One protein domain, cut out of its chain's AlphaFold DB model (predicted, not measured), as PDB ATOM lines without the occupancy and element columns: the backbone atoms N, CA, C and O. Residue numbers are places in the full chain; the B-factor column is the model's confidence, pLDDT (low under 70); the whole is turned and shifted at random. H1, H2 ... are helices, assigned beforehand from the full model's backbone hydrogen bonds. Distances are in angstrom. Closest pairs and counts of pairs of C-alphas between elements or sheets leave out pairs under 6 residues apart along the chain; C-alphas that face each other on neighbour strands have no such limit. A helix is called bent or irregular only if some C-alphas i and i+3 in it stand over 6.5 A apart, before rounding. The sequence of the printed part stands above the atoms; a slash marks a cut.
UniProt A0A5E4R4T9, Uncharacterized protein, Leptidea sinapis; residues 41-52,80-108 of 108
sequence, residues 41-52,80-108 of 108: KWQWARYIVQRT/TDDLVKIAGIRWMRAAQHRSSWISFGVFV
ATOM      1  N   LYS A  41     -30.987  16.739  -4.267       89.50
ATOM      2  CA  LYS A  41     -32.167  15.991  -4.716       89.50
ATOM      3  C   LYS A  41     -32.610  16.428  -6.118       89.50
ATOM      4  O   LYS A  41     -32.837  15.569  -6.972       89.50
ATOM      5  N   TRP A  42     -32.676  17.735  -6.383       90.06
ATOM      6  CA  TRP A  42     -33.054  18.292  -7.689       90.06
ATOM      7  C   TRP A  42     -32.065  17.911  -8.799       90.06
ATOM      8  O   TRP A  42     -32.457  17.540  -9.910       90.06
ATOM      9  N   GLN A  43     -30.765  17.957  -8.501       89.75
ATOM     10  CA  GLN A  43     -29.710  17.553  -9.435       89.75
ATOM     11  C   GLN A  43     -29.736  16.047  -9.710       89.75
ATOM     12  O   GLN A  43     -29.631  15.624 -10.865       89.75
ATOM     13  N   TRP A  44     -29.920  15.239  -8.667       90.00
ATOM     14  CA  TRP A  44     -29.999  13.785  -8.765       90.00
ATOM     15  C   TRP A  44     -31.205  13.327  -9.591       90.00
ATOM     16  O   TRP A  44     -31.065  12.452 -10.447       90.00
ATOM     17  N   ALA A  45     -32.362  13.970  -9.415       90.12
ATOM     18  CA  ALA A  45     -33.565  13.696 -10.200       90.12
ATOM     19  C   ALA A  45     -33.315  13.859 -11.710       90.12
ATOM     20  O   ALA A  45     -33.614  12.958 -12.496       90.12
ATOM     21  N   ARG A  46     -32.684  14.971 -12.114       89.50
ATOM     22  CA  ARG A  46     -32.265  15.195 -13.507       89.50
ATOM     23  C   ARG A  46     -31.275  14.142 -13.984       89.50
ATOM     24  O   ARG A  46     -31.397  13.651 -15.105       89.50
ATOM     25  N   TYR A  47     -30.282  13.838 -13.153       89.56
ATOM     26  CA  TYR A  47     -29.232  12.891 -13.502       89.56
ATOM     27  C   TYR A  47     -29.798  11.506 -13.821       89.56
ATOM     28  O   TYR A  47     -29.418  10.918 -14.831       89.56
ATOM     29  N   ILE A  48     -30.742  11.006 -13.021       88.56
ATOM     30  CA  ILE A  48     -31.356   9.699 -13.284       88.56
ATOM     31  C   ILE A  48     -32.239   9.730 -14.527       88.56
ATOM     32  O   ILE A  48     -32.170   8.803 -15.325       88.56
ATOM     33  N   VAL A  49     -33.038  10.778 -14.728       88.00
ATOM     34  CA  VAL A  49     -33.912  10.881 -15.912       88.00
ATOM     35  C   VAL A  49     -33.119  10.857 -17.224       88.00
ATOM     36  O   VAL A  49     -33.601  10.335 -18.224       88.00
ATOM     37  N   GLN A  50     -31.904  11.411 -17.233       84.69
ATOM     38  CA  GLN A  50     -31.028  11.406 -18.412       84.69
ATOM     39  C   GLN A  50     -30.285  10.088 -18.624       84.69
ATOM     40  O   GLN A  50     -29.685   9.894 -19.681       84.69
ATOM     41  N   ARG A  51     -30.298   9.180 -17.646       83.94
ATOM     42  CA  ARG A  51     -29.656   7.880 -17.803       83.94
ATOM     43  C   ARG A  51     -30.520   6.955 -18.650       83.94
ATOM     44  O   ARG A  51     -31.657   6.647 -18.307       83.94
ATOM     45  N   THR A  52     -29.928   6.463 -19.731       77.44
ATOM     46  CA  THR A  52     -30.516   5.487 -20.661       77.44
ATOM     47  C   THR A  52     -30.036   4.057 -20.402       77.44
ATOM     48  O   THR A  52     -30.426   3.134 -21.105       77.44
ATOM     49  N   THR A  80     -40.935  11.685  -4.731       86.00
ATOM     50  CA  THR A  80     -41.300  12.400  -5.964       86.00
ATOM     51  C   THR A  80     -42.262  13.562  -5.748       86.00
ATOM     52  O   THR A  80     -42.395  14.378  -6.654       86.00
ATOM     53  N   ASP A  81     -42.951  13.643  -4.609       85.81
ATOM     54  CA  ASP A  81     -44.045  14.604  -4.431       85.81
ATOM     55  C   ASP A  81     -43.536  16.047  -4.457       85.81
ATOM     56  O   ASP A  81     -44.166  16.894  -5.081       85.81
ATOM     57  N   ASP A  82     -42.342  16.309  -3.918       86.25
ATOM     58  CA  ASP A  82     -41.704  17.631  -4.019       86.25
ATOM     59  C   ASP A  82     -41.389  18.004  -5.476       86.25
ATOM     60  O   ASP A  82     -41.551  19.151  -5.888       86.25
ATOM     61  N   LEU A  83     -40.981  17.021  -6.289       88.19
ATOM     62  CA  LEU A  83     -40.704  17.234  -7.712       88.19
ATOM     63  C   LEU A  83     -41.994  17.495  -8.489       88.19
ATOM     64  O   LEU A  83     -42.028  18.370  -9.351       88.19
ATOM     65  N   VAL A  84     -43.061  16.756  -8.169       88.75
ATOM     66  CA  VAL A  84     -44.389  16.933  -8.768       88.75
ATOM     67  C   VAL A  84     -44.995  18.275  -8.363       88.75
ATOM     68  O   VAL A  84     -45.627  18.921  -9.194       88.75
ATOM     69  N   LYS A  85     -44.773  18.726  -7.125       88.44
ATOM     70  CA  LYS A  85     -45.243  20.026  -6.634       88.44
ATOM     71  C   LYS A  85     -44.630  21.191  -7.417       88.44
ATOM     72  O   LYS A  85     -45.333  22.157  -7.686       88.44
ATOM     73  N   ILE A  86     -43.352  21.092  -7.794       88.38
ATOM     74  CA  ILE A  86     -42.620  22.171  -8.480       88.38
ATOM     75  C   ILE A  86     -42.741  22.070 -10.012       88.38
ATOM     76  O   ILE A  86     -43.041  23.057 -10.674       88.38
ATOM     77  N   ALA A  87     -42.510  20.887 -10.590       88.06
ATOM     78  CA  ALA A  87     -42.434  20.676 -12.044       88.06
ATOM     79  C   ALA A  87     -43.647  19.922 -12.634       88.06
ATOM     80  O   ALA A  87     -43.671  19.600 -13.826       88.06
ATOM     81  N   GLY A  88     -44.661  19.628 -11.816       89.19
ATOM     82  CA  GLY A  88     -45.903  18.975 -12.228       89.19
ATOM     83  C   GLY A  88     -45.803  17.455 -12.410       89.19
ATOM     84  O   GLY A  88     -44.752  16.828 -12.285       89.19
ATOM     85  N   ILE A  89     -46.926  16.824 -12.772       86.25
ATOM     86  CA  ILE A  89     -47.028  15.356 -12.947       86.25
ATOM     87  C   ILE A  89     -46.061  14.838 -14.029       86.25
ATOM     88  O   ILE A  89     -45.586  13.705 -13.961       86.25
ATOM     89  N   ARG A  90     -45.734  15.677 -15.020       87.75
ATOM     90  CA  ARG A  90     -44.797  15.373 -16.112       87.75
ATOM     91  C   ARG A  90     -43.355  15.811 -15.805       87.75
ATOM     92  O   ARG A  90     -42.583  16.015 -16.743       87.75
ATOM     93  N   TRP A  91     -42.968  15.916 -14.529       89.50
ATOM     94  CA  TRP A  91     -41.630  16.358 -14.112       89.50
ATOM     95  C   TRP A  91     -40.488  15.577 -14.782       89.50
ATOM     96  O   TRP A  91     -39.468  16.169 -15.108       89.50
ATOM     97  N   MET A  92     -40.656  14.278 -15.065       88.62
ATOM     98  CA  MET A  92     -39.636  13.484 -15.767       88.62
ATOM     99  C   MET A  92     -39.376  14.006 -17.187       88.62
ATOM    100  O   MET A  92     -38.235  14.050 -17.623       88.62
ATOM    101  N   ARG A  93     -40.408  14.472 -17.904       88.94
ATOM    102  CA  ARG A  93     -40.231  15.105 -19.222       88.94
ATOM    103  C   ARG A  93     -39.561  16.472 -19.080       88.94
ATOM    104  O   ARG A  93     -38.668  16.800 -19.851       88.94
ATOM    105  N   ALA A  94     -39.950  17.246 -18.067       88.06
ATOM    106  CA  ALA A  94     -39.302  18.523 -17.770       88.06
ATOM    107  C   ALA A  94     -37.810  18.353 -17.422       88.06
ATOM    108  O   ALA A  94     -36.987  19.157 -17.845       88.06
ATOM    109  N   ALA A  95     -37.449  17.281 -16.711       88.44
ATOM    110  CA  ALA A  95     -36.078  16.956 -16.318       88.44
ATOM    111  C   ALA A  95     -35.177  16.512 -17.488       88.44
ATOM    112  O   ALA A  95     -33.948  16.623 -17.393       88.44
ATOM    113  N   GLN A  96     -35.754  16.047 -18.603       88.31
ATOM    114  CA  GLN A  96     -34.994  15.752 -19.825       88.31
ATOM    115  C   GLN A  96     -34.403  17.034 -20.429       88.31
ATOM    116  O   GLN A  96     -33.239  17.050 -20.831       88.31
ATOM    117  N   HIS A  97     -35.161  18.133 -20.420       88.94
ATOM    118  CA  HIS A  97     -34.703  19.424 -20.926       88.94
ATOM    119  C   HIS A  97     -33.974  20.216 -19.833       88.94
ATOM    120  O   HIS A  97     -34.573  20.713 -18.881       88.94
ATOM    121  N   ARG A  98     -32.650  20.369 -19.975       83.12
ATOM    122  CA  ARG A  98     -31.801  21.044 -18.975       83.12
ATOM    123  C   ARG A  98     -32.257  22.475 -18.671       83.12
ATOM    124  O   ARG A  98     -32.254  22.849 -17.505       83.12
ATOM    125  N   SER A  99     -32.618  23.254 -19.688       84.00
ATOM    126  CA  SER A  99     -33.073  24.641 -19.531       84.00
ATOM    127  C   SER A  99     -34.354  24.719 -18.701       84.00
ATOM    128  O   SER A  99     -34.380  25.425 -17.697       84.00
ATOM    129  N   SER A 100     -35.362  23.916 -19.052       83.44
ATOM    130  CA  SER A 100     -36.623  23.819 -18.310       83.44
ATOM    131  C   SER A 100     -36.402  23.356 -16.869       83.44
ATOM    132  O   SER A 100     -36.967  23.919 -15.940       83.44
ATOM    133  N   TRP A 101     -35.538  22.364 -16.642       87.50
ATOM    134  CA  TRP A 101     -35.268  21.863 -15.291       87.50
ATOM    135  C   TRP A 101     -34.565  22.881 -14.386       87.50
ATOM    136  O   TRP A 101     -34.822  22.929 -13.181       87.50
ATOM    137  N   ILE A 102     -33.672  23.694 -14.955       83.31
ATOM    138  CA  ILE A 102     -32.979  24.752 -14.214       83.31
ATOM    139  C   ILE A 102     -33.950  25.882 -13.872       83.31
ATOM    140  O   ILE A 102     -33.899  26.363 -12.745       83.31
ATOM    141  N   SER A 103     -34.869  26.257 -14.772       82.38
ATOM    142  CA  SER A 103     -35.840  27.326 -14.492       82.38
ATOM    143  C   SER A 103     -36.793  26.997 -13.339       82.38
ATOM    144  O   SER A 103     -37.229  27.902 -12.640       82.38
ATOM    145  N   PHE A 104     -37.079  25.715 -13.095       79.38
ATOM    146  CA  PHE A 104     -37.875  25.276 -11.941       79.38
ATOM    147  C   PHE A 104     -37.094  25.298 -10.614       79.38
ATOM    148  O   PHE A 104     -37.682  25.499  -9.556       79.38
ATOM    149  N   GLY A 105     -35.775  25.086 -10.660       65.75
ATOM    150  CA  GLY A 105     -34.924  24.911  -9.478       65.75
ATOM    151  C   GLY A 105     -34.369  26.200  -8.871       65.75
ATOM    152  O   GLY A 105     -33.587  26.120  -7.934       65.75
ATOM    153  N   VAL A 106     -34.732  27.375  -9.396       56.72
ATOM    154  CA  VAL A 106     -34.271  28.682  -8.879       56.72
ATOM    155  C   VAL A 106     -34.884  29.010  -7.505       56.72
ATOM    156  O   VAL A 106     -34.370  29.866  -6.797       56.72
ATOM    157  N   PHE A 107     -35.936  28.292  -7.101       49.38
ATOM    158  CA  PHE A 107     -36.623  28.455  -5.814       49.38
ATOM    159  C   PHE A 107     -36.159  27.467  -4.721       49.38
ATOM    160  O   PHE A 107     -36.851  27.323  -3.714       49.38
ATOM    161  N   VAL A 108     -35.038  26.756  -4.927       45.41
ATOM    162  CA  VAL A 108     -34.469  25.765  -3.987       45.41
ATOM    163  C   VAL A 108     -33.056  26.137  -3.557       45.41
ATOM    164  O   VAL A 108     -32.233  26.452  -4.447       45.41
TER     165      VAL A 108
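Overview. This is residues 41 to 52 and 80 to 108 of the 108 residues of an uncharacterized protein of Leptidea sinapis (UniProt A0A5E4R4T9). Four short helices form a small cluster: H1 and H4 run opposite ways, nearly in line with each other's direction, while H2 and H3 lie to one side of this pair and slope steeply across it. The printed part has 41 residues with four named helices, in the order H1, H2, H3, H4, and no named strand; the class is all helix. It is compact, with a radius of gyration of the C-alphas of 9.0 A and spans of 26 by 18 by 16 A.

Arrangement. H1, residues 41 to 49, touches H3, residues 91 to 96, and the closest C-alphas, those of Arg 46 and Ala 95, are 5.1 A apart. These two run the same way at a steep tilt of 67 degrees, only just short of about perpendicular. H1 and H4, residues 98 to 107, are close but not clearly touching, with the closest C-alphas, those of Trp 42 and Gly 105, 7.1 A apart; they run opposite ways at a shallow tilt of 18 degrees. H2, residues 81 to 87, only just touches H4, with 3 pairs of C-alphas within 8 A, the closest being Ala 87 and Phe 104 at 6.5 A. H3 only just touches H4, and only at the corner, with 3 pairs of C-alphas within 8 A; the closest are Ala 95 and Trp 101 at 5.1 A. In H1, H2 and H3 every O i to N i+4 pair is within hydrogen-bond range; in H4, 4 of 6 are.

Along the chain. H1 begins with C-alpha 41 at (-32.167, 15.991, -4.716) and measures 12.4 A from first to last C-alpha. H2 measures 9.9 A and H3 8.8 A. H4 measures 15.9 A, ends with C-alpha 107 at (-36.623, 28.455, -5.814), and is irregular: C-alphas 104 and 107 are 7.0 A apart.

Size, cuts and confidence. The two C-alphas farthest apart, those of Thr 52 and Phe 107, are 28.0 A apart. Residues 53 to 79 are not printed, and C-alphas 52 and 80 are 19.5 A apart across the cut. The links from H2 to H3 and from H3 to H4 are tight. Model confidence is low at residues 105 to 108, with pLDDT under 70.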